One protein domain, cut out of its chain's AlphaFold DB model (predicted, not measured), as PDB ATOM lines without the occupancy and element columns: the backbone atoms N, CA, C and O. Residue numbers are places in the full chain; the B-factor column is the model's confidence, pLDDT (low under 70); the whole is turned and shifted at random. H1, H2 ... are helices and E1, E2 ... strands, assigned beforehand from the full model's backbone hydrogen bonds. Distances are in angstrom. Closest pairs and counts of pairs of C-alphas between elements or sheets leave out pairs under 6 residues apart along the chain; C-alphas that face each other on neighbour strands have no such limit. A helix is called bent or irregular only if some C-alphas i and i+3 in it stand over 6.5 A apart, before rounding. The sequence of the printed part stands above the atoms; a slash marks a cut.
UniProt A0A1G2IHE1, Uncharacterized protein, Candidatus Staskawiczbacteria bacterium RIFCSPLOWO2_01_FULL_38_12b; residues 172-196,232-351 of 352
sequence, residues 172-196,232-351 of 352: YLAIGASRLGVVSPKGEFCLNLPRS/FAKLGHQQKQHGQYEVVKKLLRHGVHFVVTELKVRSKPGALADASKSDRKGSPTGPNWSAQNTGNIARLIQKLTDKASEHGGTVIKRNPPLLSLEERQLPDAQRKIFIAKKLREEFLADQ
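This is residues 172 to 196 and 232 to 351 of the 352 residues of an uncharacterized protein of Candidatus Staskawiczbacteria bacterium RIFCSPLOWO2_01_FULL_38_12b (UniProt A0A1G2IHE1). A strongly twisted sheet of five strands forms the middle layer, with the long helix H5 packed slantwise over one face and the helices H1 and H3, touching each other, over the other. The short helices H2 and H4 lie off the sheet, and a long loop, residues 262 to 286, leads from E4 to H2. The printed part has 145 residues with five named helices and five named strands, in the order E1 E2 E3 H1 E4 H2 H3 E5 H4 H5. The sheet is mixed, in the order E3 E2 E1 E4 E5, and the class is mixed, helices and strands. The whole is compact, with a radius of gyration of the C-alphas of 14.9 A and spans of 39 by 39 by 23 A.

In the sheet, E1, residues 172 to 174, E2, residues 179 to 184, and E3, residues 187 to 192, form a meander, each strand the antiparallel neighbour of the one before. E1 and E2 are a hairpin, with N 174 and O 181 at 2.9 A, within hydrogen-bond range. E2 and E3 are a hairpin too, with N 182 and O 189 at 2.8 A. E4, residues 258 to 261, is the parallel neighbour of E1, with N 173 and O 259 at 2.8 A. E5, residues 315 to 318, is an edge strand parallel to E4, with N 260 and O 316 at 2.8 A. H5, residues 332 to 349, is on the sheet at a height of 6.8 A, over E2 and E1; on the local plane it stands at 42 degrees to E2, slantwise to the strands. Its closest C-alphas to E2 are those of Ile 337 and Gly 181, 4.3 A apart. On the opposite face, H1, residues 232 to 252, lies over E2 at a height of 10.9 A. H3, residues 296 to 310, is on the same face as H1, over E4, at a height of 9.6 A. H1 and H3 touch, the closest C-alphas being those of Gln 244 and Leu 300, 5.1 A apart, and run the same way at a steep tilt of 42 degrees. H2, residues 287 to 294, is not on the sheet; it is close to H3 but not clearly touching, with the C-alphas of Ala 291 and Ile 297 closest at 6.6 A. E4, H2, H3 and E5 make a strand-helix-strand unit, two parallel neighbour strands joined through helices, with a right-handed crossover. H4, residues 325 to 329, is not on the sheet and is close to H5 but not clearly touching, with the C-alphas of Glu 327 and Arg 335 closest at 6.8 A. Every O i to N i+4 pair is within hydrogen-bond range in H3, H4 and H5, against 15 of 17 in H1 and 3 of 4 in H2.

E1 begins at C-alpha 172, (233.551, 262.047, 378.570). E2 is 15.8 A long and E3 16.1 A, while E4 and E5 measure 10.0 A and 9.9 A. H1, the longest helix, starts at C-alpha 232, (250.651, 256.971, 351.490), and is 28.8 A long. H1 and H2 are irregular, but only just: C-alphas 243 and 246 are 6.7 A apart, and C-alphas 291 and 294 are 6.54 A apart. H3 is 20.9 A long. H5, 25.6 A long, ends at C-alpha 349, (234.377, 263.147, 392.658).

The two C-alphas farthest apart are those of Phe 232 and Gln 351, at 45.0 A. Residues 197 to 231 are not printed, and C-alphas 196 and 232 are 10.4 A apart across the cut. The link from E4 to H2 is long, with 25 residues. The mean pLDDT of the printed part is 80.7; residues 264 to 295, of which 287 to 294 belong to H2, are under 70.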
ATOM      1  N   TYR A 172     232.371 262.795 378.146       94.12
ATOM      2  CA  TYR A 172     233.551 262.047 378.570       94.12
ATOM      3  C   TYR A 172     233.999 261.091 377.465       94.12
ATOM      4  O   TYR A 172     233.186 260.358 376.894       94.12
ATOM      5  N   LEU A 173     235.295 261.113 377.149       92.88
ATOM      6  CA  LEU A 173     235.883 260.394 376.024       92.88
ATOM      7  C   LEU A 173     237.025 259.480 376.469       92.88
ATOM      8  O   LEU A 173     238.096 259.937 376.876       92.88
ATOM      9  N   ALA A 174     236.825 258.178 376.279       91.31
ATOM     10  CA  ALA A 174     237.867 257.169 376.397       91.31
ATOM     11  C   ALA A 174     238.498 256.911 375.028       91.31
ATOM     12  O   ALA A 174     237.907 256.271 374.153       91.31
ATOM     13  N   ILE A 175     239.724 257.387 374.839       87.00
ATOM     14  CA  ILE A 175     240.421 257.280 373.561       87.00
ATOM     15  C   ILE A 175     241.021 255.883 373.371       87.00
ATOM     16  O   ILE A 175     241.408 255.178 374.308       87.00
ATOM     17  N   GLY A 176     241.081 255.438 372.122       80.81
ATOM     18  CA  GLY A 176     241.757 254.217 371.706       80.81
ATOM     19  C   GLY A 176     242.250 254.331 370.269       80.81
ATOM     20  O   GLY A 176     241.951 255.295 369.571       80.81
ATOM     21  N   ALA A 177     243.015 253.335 369.816       76.62
ATOM     22  CA  ALA A 177     243.574 253.327 368.462       76.62
ATOM     23  C   ALA A 177     242.532 253.039 367.364       76.62
ATOM     24  O   ALA A 177     242.684 253.515 366.241       76.62
ATOM     25  N   SER A 178     241.489 252.265 367.683       79.81
ATOM     26  CA  SER A 178     240.423 251.876 366.739       79.81
ATOM     27  C   SER A 178     239.023 252.268 367.203       79.81
ATOM     28  O   SER A 178     238.084 252.213 366.415       79.81
ATOM     29  N   ARG A 179     238.855 252.620 368.480       87.12
ATOM     30  CA  ARG A 179     237.552 252.852 369.104       87.12
ATOM     31  C   ARG A 179     237.624 253.969 370.132       87.12
ATOM     32  O   ARG A 179     238.628 254.090 370.835       87.12
ATOM     33  N   LEU A 180     236.546 254.738 370.211       89.88
ATOM     34  CA  LEU A 180     236.316 255.800 371.183       89.88
ATOM     35  C   LEU A 180     235.094 255.445 372.025       89.88
ATOM     36  O   LEU A 180     234.014 255.256 371.475       89.88
ATOM     37  N   GLY A 181     235.252 255.386 373.342       91.38
ATOM     38  CA  GLY A 181     234.114 255.327 374.257       91.38
ATOM     39  C   GLY A 181     233.600 256.732 374.510       91.38
ATOM     40  O   GLY A 181     234.399 257.614 374.821       91.38
ATOM     41  N   VAL A 182     232.296 256.941 374.358       94.44
ATOM     42  CA  VAL A 182     231.644 258.234 374.557       94.44
ATOM     43  C   VAL A 182     230.557 258.073 375.608       94.44
ATOM     44  O   VAL A 182     229.654 257.255 375.447       94.44
ATOM     45  N   VAL A 183     230.637 258.874 376.665       93.81
ATOM     46  CA  VAL A 183     229.570 259.045 377.654       93.81
ATOM     47  C   VAL A 183     229.171 260.508 377.609       93.81
ATOM     48  O   VAL A 183     229.939 261.386 377.998       93.81
ATOM     49  N   SER A 184     227.990 260.773 377.067       92.06
ATOM     50  CA  SER A 184     227.442 262.118 376.925       92.06
ATOM     51  C   SER A 184     226.094 262.214 377.637       92.06
ATOM     52  O   SER A 184     225.456 261.185 377.867       92.06
ATOM     53  N   PRO A 185     225.594 263.428 377.905       86.44
ATOM     54  CA  PRO A 185     224.248 263.607 378.453       86.44
ATOM     55  C   PRO A 185     223.150 263.035 377.544       86.44
ATOM     56  O   PRO A 185     222.076 262.682 378.010       86.44
ATOM     57  N   LYS A 186     223.428 262.917 376.237       86.62
ATOM     58  CA  LYS A 186     222.512 262.369 375.223       86.62
ATOM     59  C   LYS A 186     222.571 260.843 375.101       86.62
ATOM     60  O   LYS A 186     221.863 260.282 374.271       86.62
ATOM     61  N   GLY A 187     223.447 260.183 375.855       89.50
ATOM     62  CA  GLY A 187     223.617 258.735 375.823       89.50
ATOM     63  C   GLY A 187     225.070 258.286 375.726       89.50
ATOM     64  O   GLY A 187     226.011 259.085 375.612       89.50
ATOM     65  N   GLU A 188     225.225 256.968 375.766       93.75
ATOM     66  CA  GLU A 188     226.497 256.263 375.874       93.75
ATOM     67  C   GLU A 188     226.678 255.353 374.665       93.75
ATOM     68  O   GLU A 188     225.796 254.566 374.327       93.75
ATOM     69  N   PHE A 189     227.816 255.458 373.987       93.31
ATOM     70  CA  PHE A 189     228.076 254.655 372.799       93.31
ATOM     71  C   PHE A 189     229.571 254.525 372.525       93.31
ATOM     72  O   PHE A 189     230.405 255.263 373.051       93.31
ATOM     73  N   CYS A 190     229.919 253.571 371.665       91.50
ATOM     74  CA  CYS A 190     231.278 253.390 371.181       91.50
ATOM     75  C   CYS A 190     231.356 253.776 369.702       91.50
ATOM     76  O   CYS A 190     230.633 253.232 368.868       91.50
ATOM     77  N   LEU A 191     232.245 254.710 369.368       90.00
ATOM     78  CA  LEU A 191     232.482 255.152 368.001       90.00
ATOM     79  C   LEU A 191     233.696 254.425 367.418       90.00
ATOM     80  O   LEU A 191     234.793 254.454 367.979       90.00
ATOM     81  N   ASN A 192     233.512 253.799 366.255       88.25
ATOM     82  CA  ASN A 192     234.602 253.168 365.515       88.25
ATOM     83  C   ASN A 192     235.427 254.236 364.785       88.25
ATOM     84  O   ASN A 192     234.890 255.019 363.999       88.25
ATOM     85  N   LEU A 193     236.736 254.248 365.022       85.81
ATOM     86  CA  LEU A 193     237.670 255.090 364.286       85.81
ATOM     87  C   LEU A 193     238.029 254.424 362.951       85.81
ATOM     88  O   LEU A 193     238.420 253.253 362.946       85.81
ATOM     89  N   PRO A 194     237.949 255.149 361.823       83.69
ATOM     90  CA  PRO A 194     238.379 254.640 360.528       83.69
ATOM     91  C   PRO A 194     239.839 254.174 360.543       83.69
ATOM     92  O   PRO A 194     240.749 254.929 360.891       83.69
ATOM     93  N   ARG A 195     240.059 252.929 360.115       82.75
ATOM     94  CA  ARG A 195     241.378 252.293 359.993       82.75
ATOM     95  C   ARG A 195     241.727 252.071 358.526       82.75
ATOM     96  O   ARG A 195     241.796 250.948 358.036       82.75
ATOM     97  N   SER A 196     241.924 253.174 357.805       85.06
ATOM     98  CA  SER A 196     242.324 253.162 356.389       85.06
ATOM     99  C   SER A 196     243.674 252.474 356.157       85.06
ATOM    100  O   SER A 196     243.977 252.042 355.047       85.06
ATOM    101  N   PHE A 232     250.406 256.314 350.201       87.50
ATOM    102  CA  PHE A 232     250.651 256.971 351.490       87.50
ATOM    103  C   PHE A 232     249.915 258.311 351.620       87.50
ATOM    104  O   PHE A 232     249.356 258.606 352.676       87.50
ATOM    105  N   ALA A 233     249.870 259.108 350.549       86.12
ATOM    106  CA  ALA A 233     249.131 260.366 350.530       86.12
ATOM    107  C   ALA A 233     247.618 260.137 350.694       86.12
ATOM    108  O   ALA A 233     246.987 260.810 351.509       86.12
ATOM    109  N   LYS A 234     247.042 259.150 349.988       90.81
ATOM    110  CA  LYS A 234     245.632 258.750 350.148       90.81
ATOM    111  C   LYS A 234     245.336 258.272 351.568       90.81
ATOM    112  O   LYS A 234     244.363 258.729 352.167       90.81
ATOM    113  N   LEU A 235     246.206 257.428 352.126       88.69
ATOM    114  CA  LEU A 235     246.113 256.960 353.506       88.69
ATOM    115  C   LEU A 235     246.067 258.137 354.493       88.69
ATOM    116  O   LEU A 235     245.151 258.220 355.309       88.69
ATOM    117  N   GLY A 236     247.022 259.068 354.397       85.56
ATOM    118  CA  GLY A 236     247.081 260.240 355.272       85.56
ATOM    119  C   GLY A 236     245.878 261.175 355.102       85.56
ATOM    120  O   GLY A 236     245.368 261.710 356.088       85.56
ATOM    121  N   HIS A 237     245.382 261.340 353.872       88.00
ATOM    122  CA  HIS A 237     244.188 262.138 353.600       88.00
ATOM    123  C   HIS A 237     242.942 261.535 354.257       88.00
ATOM    124  O   HIS A 237     242.219 262.247 354.952       88.00
ATOM    125  N   GLN A 238     242.722 260.226 354.112       90.25
ATOM    126  CA  GLN A 238     241.588 259.530 354.726       90.25
ATOM    127  C   GLN A 238     241.653 259.547 356.257       90.25
ATOM    128  O   GLN A 238     240.641 259.809 356.907       90.25
ATOM    129  N   GLN A 239     242.841 259.355 356.842       87.44
ATOM    130  CA  GLN A 239     243.034 259.497 358.290       87.44
ATOM    131  C   GLN A 239     242.677 260.908 358.771       87.44
ATOM    132  O   GLN A 239     242.020 261.058 359.797       87.44
ATOM    133  N   LYS A 240     243.062 261.947 358.021       87.25
ATOM    134  CA  LYS A 240     242.739 263.339 358.357       87.25
ATOM    135  C   LYS A 240     241.240 263.632 358.221       87.25
ATOM    136  O   LYS A 240     240.664 264.241 359.118       87.25
ATOM    137  N   GLN A 241     240.612 263.232 357.119       89.69
ATOM    138  CA  GLN A 241     239.200 263.528 356.863       89.69
ATOM    139  C   GLN A 241     238.278 262.698 357.756       89.69
ATOM    140  O   GLN A 241     237.639 263.236 358.660       89.69
ATOM    141  N   HIS A 242     238.274 261.382 357.559       87.75
ATOM    142  CA  HIS A 242     237.350 260.480 358.243       87.75
ATOM    143  C   HIS A 242     237.781 260.218 359.684       87.75
ATOM    144  O   HIS A 242     236.950 260.168 360.583       87.75
ATOM    145  N   GLY A 243     239.087 260.073 359.924       83.88
ATOM    146  CA  GLY A 243     239.617 259.774 361.256       83.88
ATOM    147  C   GLY A 243     239.632 260.962 362.215       83.88
ATOM    148  O   GLY A 243     239.637 260.743 363.424       83.88
ATOM    149  N   GLN A 244     239.630 262.202 361.709       89.19
ATOM    150  CA  GLN A 244     239.715 263.395 362.555       89.19
ATOM    151  C   GLN A 244     238.535 264.346 362.359       89.19
ATOM    152  O   GLN A 244     237.779 264.561 363.301       89.19
ATOM    153  N   TYR A 245     238.348 264.925 361.170       90.75
ATOM    154  CA  TYR A 245     237.316 265.954 360.979       90.75
ATOM    155  C   TYR A 245     235.893 265.426 361.155       90.75
ATOM    156  O   TYR A 245     235.099 266.044 361.861       90.75
ATOM    157  N   GLU A 246     235.567 264.287 360.549       92.94
ATOM    158  CA  GLU A 246     234.231 263.697 360.675       92.94
ATOM    159  C   GLU A 246     233.945 263.221 362.098       92.94
ATOM    160  O   GLU A 246     232.846 263.437 362.607       92.94
ATOM    161  N   VAL A 247     234.937 262.620 362.761       92.12
ATOM    162  CA  VAL A 247     234.823 262.194 364.162       92.12
ATOM    163  C   VAL A 247     234.580 263.399 365.066       92.12
ATOM    164  O   VAL A 247     233.622 263.383 365.831       92.12
ATOM    165  N   VAL A 248     235.368 264.471 364.940       93.75
ATOM    166  CA  VAL A 248     235.170 265.705 365.723       93.75
ATOM    167  C   VAL A 248     233.797 266.316 365.450       93.75
ATOM    168  O   VAL A 248     233.095 266.675 366.390       93.75
ATOM    169  N   LYS A 249     233.358 266.368 364.184       94.00
ATOM    170  CA  LYS A 249     232.017 266.854 363.825       94.00
ATOM    171  C   LYS A 249     230.912 266.027 364.486       94.00
ATOM    172  O   LYS A 249     229.912 266.596 364.912       94.00
ATOM    173  N   LYS A 250     231.075 264.701 364.574       92.81
ATOM    174  CA  LYS A 250     230.141 263.827 365.300       92.81
ATOM    175  C   LYS A 250     230.167 264.128 366.797       92.81
ATOM    176  O   LYS A 250     229.108 264.346 367.365       92.81
ATOM    177  N   LEU A 251     231.350 264.208 367.410       92.62
ATOM    178  CA  LEU A 251     231.511 264.477 368.845       92.62
ATOM    179  C   LEU A 251     230.885 265.811 369.270       92.62
ATOM    180  O   LEU A 251     230.182 265.849 370.274       92.62
ATOM    181  N   LEU A 252     231.050 266.872 368.475       92.44
ATOM    182  CA  LEU A 252     230.460 268.187 368.757       92.44
ATOM    183  C   LEU A 252     228.925 268.191 368.809       92.44
ATOM    184  O   LEU A 252     228.334 269.068 369.428       92.44
ATOM    185  N   ARG A 253     228.250 267.201 368.209       91.69
ATOM    186  CA  ARG A 253     226.787 267.060 368.338       91.69
ATOM    187  C   ARG A 253     226.361 266.633 369.744       91.69
ATOM    188  O   ARG A 253     225.192 266.802 370.099       91.69
ATOM    189  N   HIS A 254     227.279 266.070 370.526       89.88
ATOM    190  CA  HIS A 254     227.023 265.552 371.869       89.88
ATOM    191  C   HIS A 254     227.410 266.531 372.980       89.88
ATOM    192  O   HIS A 254     226.873 266.418 374.078       89.88
ATOM    193  N   GLY A 255     228.260 267.519 372.688       89.12
ATOM    194  CA  GLY A 255     228.621 268.575 373.625       89.12
ATOM    195  C   GLY A 255     229.726 269.480 373.089       89.12
ATOM    196  O   GLY A 255     230.309 269.219 372.039       89.12
ATOM    197  N   VAL A 256     230.013 270.546 373.834       90.56
ATOM    198  CA  VAL A 256     231.131 271.471 373.565       90.56
ATOM    199  C   VAL A 256     232.235 271.362 374.621       90.56
ATOM    200  O   VAL A 256     233.384 271.701 374.347       90.56
ATOM    201  N   HIS A 257     231.913 270.830 375.802       92.88
ATOM    202  CA  HIS A 257     232.871 270.539 376.863       92.88
ATOM    203  C   HIS A 257     233.214 269.053 376.873       92.88
ATOM    204  O   HIS A 257     232.320 268.205 376.929       92.88
ATOM    205  N   PHE A 258     234.507 268.739 376.849       94.12
ATOM    206  CA  PHE A 258     234.993 267.368 376.815       94.12
ATOM    207  C   PHE A 258     236.018 267.092 377.911       94.12
ATOM    208  O   PHE A 258     236.926 267.889 378.138       94.12
ATOM    209  N   VAL A 259     235.930 265.912 378.519       93.12
ATOM    210  CA  VAL A 259     236.994 265.342 379.356       93.12
ATOM    211  C   VAL A 259     237.524 264.105 378.651       93.12
ATOM    212  O   VAL A 259     236.762 263.227 378.251       93.12
ATOM    213  N   VAL A 260     238.834 264.052 378.441       92.69
ATOM    214  CA  VAL A 260     239.467 263.109 377.520       92.69
ATOM    215  C   VAL A 260     240.592 262.364 378.218       92.69
ATOM    216  O   VAL A 260     241.454 262.983 378.840       92.69
ATOM    217  N   THR A 261     240.642 261.042 378.049       88.50
ATOM    218  CA  THR A 261     241.781 260.249 378.526       88.50
ATOM    219  C   THR A 261     243.056 260.594 377.754       88.50
ATOM    220  O   THR A 261     243.123 260.417 376.532       88.50
ATOM    221  N   GLU A 262     244.093 261.015 378.462       83.06
ATOM    222  CA  GLU A 262     245.433 261.211 377.940       83.06
ATOM    223  C   GLU A 262     246.150 259.868 377.839       83.06
ATOM    224  O   GLU A 262     246.505 259.230 378.828       83.06
ATOM    225  N   LEU A 263     246.373 259.416 376.609       72.94
ATOM    226  CA  LEU A 263     247.122 258.192 376.371       72.94
ATOM    227  C   LEU A 263     248.591 258.527 376.170       72.94
ATOM    228  O   LEU A 263     248.958 259.248 375.242       72.94
ATOM    229  N   LYS A 264     249.455 257.918 376.983       68.62
ATOM    230  CA  LYS A 264     250.888 257.864 376.685       68.62
ATOM    231  C   LYS A 264     251.079 256.952 375.468       68.62
ATOM    232  O   LYS A 264     250.832 255.751 375.530       68.62
ATOM    233  N   VAL A 265     251.464 257.547 374.339       60.69
ATOM    234  CA  VAL A 265     251.566 256.868 373.031       60.69
ATOM    235  C   VAL A 265     252.910 256.145 372.822       60.69
ATOM    236  O   VAL A 265     252.994 255.238 371.997       60.69
ATOM    237  N   ARG A 266     253.964 256.523 373.560       59.75
ATOM    238  CA  ARG A 266     255.333 255.995 373.379       59.75
ATOM    239  C   ARG A 266     255.428 254.491 373.676       59.75
ATOM    240  O   ARG A 266     254.645 253.974 374.457       59.75
ATOM    241  N   SER A 267     256.425 253.812 373.116       53.91
ATOM    242  CA  SER A 267     256.799 252.420 373.413       53.91
ATOM    243  C   SER A 267     257.413 252.275 374.814       53.91
ATOM    244  O   SER A 267     258.608 252.062 374.970       53.91
ATOM    245  N   LYS A 268     256.593 252.438 375.856       54.53
ATOM    246  CA  LYS A 268     256.950 252.128 377.249       54.53
ATOM    247  C   LYS A 268     255.997 251.068 377.821       54.53
ATOM    248  O   LYS A 268     254.860 250.990 377.345       54.53
ATOM    249  N   PRO A 269     256.413 250.304 378.848       46.22
ATOM    250  CA  PRO A 269     255.524 249.392 379.560       46.22
ATOM    251  C   PRO A 269     254.239 250.100 380.015       46.22
ATOM    252  O   PRO A 269     254.291 251.189 380.585       46.22
ATOM    253  N   GLY A 270     253.078 249.522 379.703       52.94
ATOM    254  CA  GLY A 270     251.763 250.084 380.048       52.94
ATOM    255  C   GLY A 270     251.238 251.189 379.119       52.94
ATOM    256  O   GLY A 270     250.104 251.639 379.285       52.94
ATOM    257  N   ALA A 271     252.006 251.607 378.112       58.09
ATOM    258  CA  ALA A 271     251.576 252.603 377.136       58.09
ATOM    259  C   ALA A 271     250.652 252.015 376.051       58.09
ATOM    260  O   ALA A 271     250.458 250.798 375.932       58.09
ATOM    261  N   LEU A 272     250.064 252.888 375.222       56.38
ATOM    262  CA  LEU A 272     249.155 252.457 374.153       56.38
ATOM    263  C   LEU A 272     249.849 251.523 373.156       56.38
ATOM    264  O   LEU A 272     249.199 250.644 372.601       56.38
ATOM    265  N   ALA A 273     251.158 251.686 372.992       53.59
ATOM    266  CA  ALA A 273     251.955 250.910 372.069       53.59
ATOM    267  C   ALA A 273     253.184 250.295 372.744       53.59
ATOM    268  O   ALA A 273     254.327 250.436 372.321       53.59
ATOM    269  N   ASP A 274     252.910 249.635 373.856       56.22
ATOM    270  CA  ASP A 274     253.846 248.769 374.549       56.22
ATOM    271  C   ASP A 274     254.296 247.614 373.631       56.22
ATOM    272  O   ASP A 274     253.461 246.871 373.109       56.22
ATOM    273  N   ALA A 275     255.609 247.483 373.416       55.34
ATOM    274  CA  ALA A 275     256.194 246.444 372.567       55.34
ATOM    275  C   ALA A 275     256.113 245.044 373.202       55.34
ATOM    276  O   ALA A 275     256.142 244.053 372.478       55.34
ATOM    277  N   SER A 276     255.962 244.966 374.531       54.00
ATOM    278  CA  SER A 276     255.829 243.700 375.269       54.00
ATOM    279  C   SER A 276     254.452 243.041 375.108       54.00
ATOM    280  O   SER A 276     254.280 241.869 375.431       54.00
ATOM    281  N   LYS A 277     253.466 243.775 374.572       56.47
ATOM    282  CA  LYS A 277     252.090 243.311 374.339       56.47
ATOM    283  C   LYS A 277     251.866 243.006 372.858       56.47
ATOM    284  O   LYS A 277     251.300 243.813 372.114       56.47
ATOM    285  N   SER A 278     252.386 241.855 372.424       49.69
ATOM    286  CA  SER A 278     252.332 241.350 371.040       49.69
ATOM    287  C   SER A 278     250.916 240.964 370.579       49.69
ATOM    288  O   SER A 278     250.608 241.040 369.388       49.69
ATOM    289  N   ASP A 279     250.033 240.649 371.529       51.03
ATOM    290  CA  ASP A 279     248.593 240.396 371.377       51.03
ATOM    291  C   ASP A 279     247.836 241.578 370.747       51.03
ATOM    292  O   ASP A 279     246.866 241.396 370.009       51.03
ATOM    293  N   ARG A 280     248.334 242.809 370.933       53.34
ATOM    294  CA  ARG A 280     247.809 244.019 370.277       53.34
ATOM    295  C   ARG A 280     248.145 244.117 368.789       53.34
ATOM    296  O   ARG A 280     247.883 245.168 368.210       53.34
ATOM    297  N   LYS A 281     248.675 243.041 368.187       47.25
ATOM    298  CA  LYS A 281     249.251 242.935 366.839       47.25
ATOM    299  C   LYS A 281     250.317 244.014 366.627       47.25
ATOM    300  O   LYS A 281     250.033 245.206 366.571       47.25
ATOM    301  N   GLY A 282     251.578 243.608 366.534       50.94
ATOM    302  CA  GLY A 282     252.662 244.498 366.121       50.94
ATOM    303  C   GLY A 282     252.458 245.045 364.700       50.94
ATOM    304  O   GLY A 282     251.492 244.721 364.009       50.94
ATOM    305  N   SER A 283     253.365 245.925 364.276       47.25
ATOM    306  CA  SER A 283     253.457 246.450 362.903       47.25
ATOM    307  C   SER A 283     253.209 245.361 361.832       47.25
ATOM    308  O   SER A 283     253.667 244.240 362.036       47.25
ATOM    309  N   PRO A 284     252.532 245.642 360.695       49.50
ATOM    310  CA  PRO A 284     252.108 246.954 360.191       49.50
ATOM    311  C   PRO A 284     250.598 247.236 360.311       49.50
ATOM    312  O   PRO A 284     250.152 248.307 359.910       49.50
ATOM    313  N   THR A 285     249.809 246.299 360.842       52.00
ATOM    314  CA  THR A 285     248.330 246.368 360.897       52.00
ATOM    315  C   THR A 285     247.789 246.506 362.332       52.00
ATOM    316  O   THR A 285     246.587 246.568 362.586       52.00
ATOM    317  N   GLY A 286     248.685 246.617 363.306       56.72
ATOM    318  CA  GLY A 286     248.367 246.754 364.719       56.72
ATOM    319  C   GLY A 286     247.683 248.051 365.157       56.72
ATOM    320  O   GLY A 286     248.022 249.126 364.653       56.72
ATOM    321  N   PRO A 287     246.794 248.028 366.168       57.69
ATOM    322  CA  PRO A 287     246.526 249.157 367.065       57.69
ATOM    323  C   PRO A 287     247.769 249.972 367.461       57.69
ATOM    324  O   PRO A 287     247.721 251.204 367.440       57.69
ATOM    325  N   ASN A 288     248.891 249.300 367.738       62.69
ATOM    326  CA  ASN A 288     250.155 249.933 368.123       62.69
ATOM    327  C   ASN A 288     250.732 250.816 367.002       62.69
ATOM    328  O   ASN A 288     251.242 251.901 367.274       62.69
ATOM    329  N   TRP A 289     250.585 250.406 365.736       60.47
ATOM    330  CA  TRP A 289     251.082 251.168 364.587       60.47
ATOM    331  C   TRP A 289     250.307 252.479 364.384       60.47
ATOM    332  O   TRP A 289     250.911 253.539 364.206       60.47
ATOM    333  N   SER A 290     248.971 252.420 364.471       63.34
ATOM    334  CA  SER A 290     248.107 253.608 364.408       63.34
ATOM    335  C   SER A 290     248.443 254.594 365.530       63.34
ATOM    336  O   SER A 290     248.558 255.796 365.287       63.34
ATOM    337  N   ALA A 291     248.689 254.088 366.739       60.94
ATOM    338  CA  ALA A 291     249.099 254.894 367.878       60.94
ATOM    339  C   ALA A 291     250.480 255.552 367.679       60.94
ATOM    340  O   ALA A 291     250.569 256.775 367.736       60.94
ATOM    341  N   GLN A 292     251.536 254.773 367.411       58.44
ATOM    342  CA  GLN A 292     252.930 255.254 367.409       58.44
ATOM    343  C   GLN A 292     253.306 256.080 366.186       58.44
ATOM    344  O   GLN A 292     253.930 257.128 366.320       58.44
ATOM    345  N   ASN A 293     252.953 255.607 364.990       55.34
ATOM    346  CA  ASN A 293     253.639 256.042 363.770       55.34
ATOM    347  C   ASN A 293     252.872 257.101 362.976       55.34
ATOM    348  O   ASN A 293     253.427 257.722 362.073       55.34
ATOM    349  N   THR A 294     251.592 257.322 363.285       61.91
ATOM    350  CA  THR A 294     250.748 258.247 362.508       61.91
ATOM    351  C   THR A 294     250.489 259.578 363.214       61.91
ATOM    352  O   THR A 294     250.090 260.553 362.570       61.91
ATOM    353  N   GLY A 295     250.676 259.634 364.541       69.31
ATOM    354  CA  GLY A 295     250.284 260.781 365.369       69.31
ATOM    355  C   GLY A 295     248.784 261.103 365.299       69.31
ATOM    356  O   GLY A 295     248.369 262.193 365.691       69.31
ATOM    357  N   ASN A 296     247.964 260.186 364.769       76.94
ATOM    358  CA  ASN A 296     246.560 260.434 364.453       76.94
ATOM    359  C   ASN A 296     245.741 260.752 365.711       76.94
ATOM    360  O   ASN A 296     244.942 261.681 365.708       76.94
ATOM    361  N   ILE A 297     246.011 260.048 366.813       80.69
ATOM    362  CA  ILE A 297     245.311 260.236 368.090       80.69
ATOM    363  C   ILE A 297     245.595 261.619 368.689       80.69
ATOM    364  O   ILE A 297     244.672 262.337 369.061       80.69
ATOM    365  N   ALA A 298     246.866 262.026 368.738       81.50
ATOM    366  CA  ALA A 298     247.240 263.340 369.256       81.50
ATOM    367  C   ALA A 298     246.625 264.471 368.413       81.50
ATOM    368  O   ALA A 298     246.072 265.424 368.959       81.50
ATOM    369  N   ARG A 299     246.645 264.327 367.079       85.88
ATOM    370  CA  ARG A 299     246.016 265.277 366.149       85.88
ATOM    371  C   ARG A 299     244.497 265.325 366.288       85.88
ATOM    372  O   ARG A 299     243.924 266.401 366.152       85.88
ATOM    373  N   LEU A 300     243.845 264.191 366.552       89.25
ATOM    374  CA  LEU A 300     242.408 264.134 366.822       89.25
ATOM    375  C   LEU A 300     242.057 264.964 368.063       89.25
ATOM    376  O   LEU A 300     241.157 265.796 367.986       89.25
ATOM    377  N   ILE A 301     242.792 264.786 369.167       90.00
ATOM    378  CA  ILE A 301     242.578 265.562 370.398       90.00
ATOM    379  C   ILE A 301     242.820 267.047 370.140       90.00
ATOM    380  O   ILE A 301     241.981 267.859 370.502       90.00
ATOM    381  N   GLN A 302     243.917 267.400 369.466       90.25
ATOM    382  CA  GLN A 302     244.221 268.794 369.131       90.25
ATOM    383  C   GLN A 302     243.089 269.437 368.320       90.25
ATOM    384  O   GLN A 302     242.609 270.508 368.668       90.25
ATOM    385  N   LYS A 303     242.590 268.744 367.291       91.69
ATOM    386  CA  LYS A 303     241.453 269.219 366.492       91.69
ATOM    387  C   LYS A 303     240.172 269.345 367.299       91.69
ATOM    388  O   LYS A 303     239.411 270.274 367.051       91.69
ATOM    389  N   LEU A 304     239.917 268.417 368.218       93.88
ATOM    390  CA  LEU A 304     238.777 268.509 369.121       93.88
ATOM    391  C   LEU A 304     238.910 269.738 370.024       93.88
ATOM    392  O   LEU A 304     237.943 270.470 370.161       93.88
ATOM    393  N   THR A 305     240.097 270.001 370.577       93.69
ATOM    394  CA  THR A 305     240.381 271.196 371.385       93.69
ATOM    395  C   THR A 305     240.148 272.478 370.595       93.69
ATOM    396  O   THR A 305     239.402 273.342 371.054       93.69
ATOM    397  N   ASP A 306     240.709 272.574 369.389       91.44
ATOM    398  CA  ASP A 306     240.542 273.745 368.528       91.44
ATOM    399  C   ASP A 306     239.057 273.968 368.208       91.44
ATOM    400  O   ASP A 306     238.524 275.056 368.425       91.44
ATOM    401  N   LYS A 307     238.354 272.914 367.774       92.12
ATOM    402  CA  LYS A 307     236.944 272.995 367.379       92.12
ATOM    403  C   LYS A 307     235.977 273.194 368.539       92.12
ATOM    404  O   LYS A 307     234.980 273.881 368.355       92.12
ATOM    405  N   ALA A 308     236.256 272.646 369.715       92.06
ATOM    406  CA  ALA A 308     235.497 272.954 370.921       92.06
ATOM    407  C   ALA A 308     235.659 274.436 371.286       92.06
ATOM    408  O   ALA A 308     234.666 275.104 371.550       92.06
ATOM    409  N   SER A 309     236.884 274.974 371.202       90.19
ATOM    410  CA  SER A 309     237.149 276.387 371.505       90.19
ATOM    411  C   SER A 309     236.467 277.355 370.532       90.19
ATOM    412  O   SER A 309     236.029 278.423 370.948       90.19
ATOM    413  N   GLU A 310     236.306 276.968 369.260       88.69
ATOM    414  CA  GLU A 310     235.508 277.721 368.278       88.69
ATOM    415  C   GLU A 310     234.020 277.815 368.667       88.69
ATOM    416  O   GLU A 310     233.343 278.728 368.212       88.69
ATOM    417  N   HIS A 311     233.518 276.906 369.510       88.06
ATOM    418  CA  HIS A 311     232.141 276.905 370.025       88.06
ATOM    419  C   HIS A 311     232.061 277.374 371.491       88.06
ATOM    420  O   HIS A 311     231.063 277.118 372.160       88.06
ATOM    421  N   GLY A 312     233.120 277.997 372.028       86.62
ATOM    422  CA  GLY A 312     233.167 278.469 373.422       86.62
ATOM    423  C   GLY A 312     233.366 277.351 374.454       86.62
ATOM    424  O   GLY A 312     233.290 277.591 375.657       86.62
ATOM    425  N   GLY A 313     233.630 276.129 373.990       90.25
ATOM    426  CA  GLY A 313     233.838 274.940 374.802       90.25
ATOM    427  C   GLY A 313     235.280 274.740 375.270       90.25
ATOM    428  O   GLY A 313     236.203 275.484 374.926       90.25
ATOM    429  N   THR A 314     235.488 273.681 376.050       91.06
ATOM    430  CA  THR A 314     236.785 273.342 376.655       91.06
ATOM    431  C   THR A 314     237.074 271.850 376.547       91.06
ATOM    432  O   THR A 314     236.164 271.024 376.533       91.06
ATOM    433  N   VAL A 315     238.356 271.486 376.466       92.62
ATOM    434  CA  VAL A 315     238.799 270.086 376.463       92.62
ATOM    435  C   VAL A 315     239.819 269.889 377.573       92.62
ATOM    436  O   VAL A 315     240.897 270.479 377.529       92.62
ATOM    437  N   ILE A 316     239.486 269.050 378.550       91.69
ATOM    438  CA  ILE A 316     240.329 268.731 379.703       91.69
ATOM    439  C   ILE A 316     240.923 267.341 379.495       91.69
ATOM    440  O   ILE A 316     240.205 266.385 379.209       91.69
ATOM    441  N   LYS A 317     242.242 267.218 379.635       92.19
ATOM    442  CA  LYS A 317     242.945 265.933 379.555       92.19
ATOM    443  C   LYS A 317     243.131 265.362 380.960       92.19
ATOM    444  O   LYS A 317     243.507 266.098 381.867       92.19
ATOM    445  N   ARG A 318     242.868 264.069 381.139       89.50
ATOM    446  CA  ARG A 318     243.037 263.344 382.410       89.50
ATOM    447  C   ARG A 318     243.685 261.991 382.164       89.50
ATOM    448  O   ARG A 318     243.517 261.419 381.090       89.50
ATOM    449  N   ASN A 319     244.409 261.464 383.144       85.19
ATOM    450  CA  ASN A 319     244.948 260.110 383.040       85.19
ATOM    451  C   ASN A 319     243.806 259.085 382.913       85.19
ATOM    452  O   ASN A 319     242.708 259.329 383.413       85.19
ATOM    453  N   PRO A 320     244.023 257.961 382.208       82.81
ATOM    454  CA  PRO A 320     243.015 256.917 382.120       82.81
ATOM    455  C   PRO A 320     242.785 256.286 383.507       82.81
ATOM    456  O   PRO A 320     243.773 256.021 384.199       82.81
ATOM    457  N   PRO A 321     241.524 255.999 383.879       84.00
ATOM    458  CA  PRO A 321     241.198 255.350 385.144       84.00
ATOM    459  C   PRO A 321     241.819 253.953 385.222       84.00
ATOM    460  O   PRO A 321     242.010 253.271 384.201       84.00
ATOM    461  N   LEU A 322     242.122 253.505 386.441       80.81
ATOM    462  CA  LEU A 322     242.625 252.154 386.675       80.81
ATOM    463  C   LEU A 322     241.490 251.135 386.504       80.81
ATOM    464  O   LEU A 322     240.399 251.278 387.055       80.81
ATOM    465  N   LEU A 323     241.768 250.087 385.727       77.62
ATOM    466  CA  LEU A 323     240.833 248.989 385.488       77.62
ATOM    467  C   LEU A 323     241.237 247.742 386.271       77.62
ATOM    468  O   LEU A 323     242.419 247.358 386.228       77.62
ATOM    469  N   SER A 324     240.247 247.090 386.883       79.56
ATOM    470  CA  SER A 324     240.369 245.764 387.498       79.56
ATOM    471  C   SER A 324     240.653 244.685 386.440       79.56
ATOM    472  O   SER A 324     240.600 244.935 385.232       79.56
ATOM    473  N   LEU A 325     241.013 243.475 386.875       75.06
ATOM    474  CA  LEU A 325     241.308 242.367 385.956       75.06
ATOM    475  C   LEU A 325     240.077 241.956 385.136       75.06
ATOM    476  O   LEU A 325     240.195 241.779 383.925       75.06
ATOM    477  N   GLU A 326     238.905 241.897 385.762       76.19
ATOM    478  CA  GLU A 326     237.630 241.564 385.115       76.19
ATOM    479  C   GLU A 326     237.228 242.626 384.082       76.19
ATOM    480  O   GLU A 326     236.900 242.324 382.936       76.19
ATOM    481  N   GLU A 327     237.375 243.904 384.431       77.50
ATOM    482  CA  GLU A 327     237.057 245.027 383.540       77.50
ATOM    483  C   GLU A 327     237.962 245.076 382.301       77.50
ATOM    484  O   GLU A 327     237.580 245.592 381.245       77.50
ATOM    485  N   ARG A 328     239.182 244.533 382.397       74.56
ATOM    486  CA  ARG A 328     240.089 244.419 381.245       74.56
ATOM    487  C   ARG A 328     239.637 243.354 380.254       74.56
ATOM    488  O   ARG A 328     239.941 243.518 379.067       74.56
ATOM    489  N   GLN A 329     238.939 242.320 380.723       79.19
ATOM    490  CA  GLN A 329     238.437 241.209 379.909       79.19
ATOM    491  C   GLN A 329     237.147 241.553 379.152       79.19
ATOM    492  O   GLN A 329     236.787 240.841 378.216       79.19
ATOM    493  N   LEU A 330     236.490 242.672 379.482       80.81
ATOM    494  CA  LEU A 330     235.312 243.143 378.754       80.81
ATOM    495  C   LEU A 330     235.580 243.309 377.242       80.81
ATOM    496  O   LEU A 330     236.664 243.767 376.847       80.81
ATOM    497  N   PRO A 331     234.569 243.045 376.384       84.62
ATOM    498  CA  PRO A 331     234.643 243.323 374.954       84.62
ATOM    499  C   PRO A 331     235.069 244.768 374.682       84.62
ATOM    500  O   PRO A 331     234.594 245.698 375.334       84.62
ATOM    501  N   ASP A 332     235.930 244.987 373.683       79.81
ATOM    502  CA  ASP A 332     236.612 246.279 373.485       79.81
ATOM    503  C   ASP A 332     235.656 247.485 373.430       79.81
ATOM    504  O   ASP A 332     235.946 248.533 374.003       79.81
ATOM    505  N   ALA A 333     234.487 247.337 372.799       84.50
ATOM    506  CA  ALA A 333     233.497 248.408 372.725       84.50
ATOM    507  C   ALA A 333     232.874 248.746 374.090       84.50
ATOM    508  O   ALA A 333     232.807 249.920 374.455       84.50
ATOM    509  N   GLN A 334     232.466 247.730 374.854       87.06
ATOM    510  CA  GLN A 334     231.891 247.898 376.191       87.06
ATOM    511  C   GLN A 334     232.938 248.420 377.171       87.06
ATOM    512  O   GLN A 334     232.682 249.370 377.905       87.06
ATOM    513  N   ARG A 335     234.162 247.889 377.097       86.69
ATOM    514  CA  ARG A 335     235.306 248.353 377.882       86.69
ATOM    515  C   ARG A 335     235.584 249.838 377.665       86.69
ATOM    516  O   ARG A 335     235.868 250.556 378.615       86.69
ATOM    517  N   LYS A 336     235.496 250.333 376.425       88.94
ATOM    518  CA  LYS A 336     235.699 251.761 376.135       88.94
ATOM    519  C   LYS A 336     234.612 252.641 376.742       88.94
ATOM    520  O   LYS A 336     234.943 253.681 377.303       88.94
ATOM    521  N   ILE A 337     233.351 252.225 376.664       90.62
ATOM    522  CA  ILE A 337     232.247 252.935 377.328       90.62
ATOM    523  C   ILE A 337     232.471 252.937 378.843       90.62
ATOM    524  O   ILE A 337     232.373 253.981 379.477       90.62
ATOM    525  N   PHE A 338     232.857 251.795 379.410       89.56
ATOM    526  CA  PHE A 338     233.119 251.651 380.837       89.56
ATOM    527  C   PHE A 338     234.264 252.550 381.331       89.56
ATOM    528  O   PHE A 338     234.113 253.245 382.330       89.56
ATOM    529  N   ILE A 339     235.373 252.638 380.587       88.44
ATOM    530  CA  ILE A 339     236.461 253.588 380.886       88.44
ATOM    531  C   ILE A 339     235.934 255.030 380.911       88.44
ATOM    532  O   ILE A 339     236.310 255.804 381.785       88.44
ATOM    533  N   ALA A 340     235.067 255.405 379.966       90.12
ATOM    534  CA  ALA A 340     234.487 256.746 379.935       90.12
ATOM    535  C   ALA A 340     233.524 256.998 381.114       90.12
ATOM    536  O   ALA A 340     233.462 258.125 381.600       90.12
ATOM    537  N   LYS A 341     232.824 255.966 381.613       91.81
ATOM    538  CA  LYS A 341     231.999 256.047 382.834       91.81
ATOM    539  C   LYS A 341     232.843 256.279 384.079       91.81
ATOM    540  O   LYS A 341     232.586 257.239 384.794       91.81
ATOM    541  N   LYS A 342     233.886 255.469 384.280       90.75
ATOM    542  CA  LYS A 342     234.824 255.662 385.394       90.75
ATOM    543  C   LYS A 342     235.477 257.038 385.349       90.75
ATOM    544  O   LYS A 342     235.547 257.715 386.363       90.75
ATOM    545  N   LEU A 343     235.860 257.499 384.157       90.69
ATOM    546  CA  LEU A 343     236.394 258.849 383.975       90.69
ATOM    547  C   LEU A 343     235.395 259.933 384.406       90.69
ATOM    548  O   LEU A 343     235.801 260.940 384.979       90.69
ATOM    549  N   ARG A 344     234.098 259.749 384.125       90.56
ATOM    550  CA  ARG A 344     233.044 260.649 384.607       90.56
ATOM    551  C   ARG A 344     232.959 260.638 386.127       90.56
ATOM    552  O   ARG A 344     232.893 261.705 386.721       90.56
ATOM    553  N   GLU A 345     232.935 259.458 386.734       90.62
ATOM    554  CA  GLU A 345     232.816 259.292 388.185       90.62
ATOM    555  C   GLU A 345     234.002 259.914 388.928       90.62
ATOM    556  O   GLU A 345     233.783 260.752 389.798       90.62
ATOM    557  N   GLU A 346     235.235 259.600 388.518       89.38
ATOM    558  CA  GLU A 346     236.458 260.190 389.081       89.38
ATOM    559  C   GLU A 346     236.473 261.716 388.916       89.38
ATOM    560  O   GLU A 346     236.737 262.448 389.863       89.38
ATOM    561  N   PHE A 347     236.120 262.224 387.730       88.06
ATOM    562  CA  PHE A 347     236.110 263.667 387.485       88.06
ATOM    563  C   PHE A 347     235.055 264.412 388.313       88.06
ATOM    564  O   PHE A 347     235.290 265.549 388.711       88.06
ATOM    565  N   LEU A 348     233.883 263.812 388.539       87.69
ATOM    566  CA  LEU A 348     232.838 264.414 389.370       87.69
ATOM    567  C   LEU A 348     233.160 264.311 390.864       87.69
ATOM    568  O   LEU A 348     232.735 265.183 391.617       87.69
ATOM    569  N   ALA A 349     233.887 263.274 391.288       87.19
ATOM    570  CA  ALA A 349     234.377 263.147 392.658       87.19
ATOM    571  C   ALA A 349     235.418 264.230 392.983       87.19
ATOM    572  O   ALA A 349     235.297 264.865 394.020       87.19
ATOM    573  N   ASP A 350     236.344 264.519 392.062       82.56
ATOM    574  CA  ASP A 350     237.345 265.595 392.191       82.56
ATOM    575  C   ASP A 350     236.740 267.017 392.308       82.56
ATOM    576  O   ASP A 350     237.458 267.964 392.619       82.56
ATOM    577  N   GLN A 351     235.459 267.202 391.961       73.31
ATOM    578  CA  GLN A 351     234.769 268.503 391.978       73.31
ATOM    579  C   GLN A 351     233.877 268.726 393.207       73.31
ATOM    580  O   GLN A 351     233.312 269.814 393.337       73.31
TER     581      GLN A 351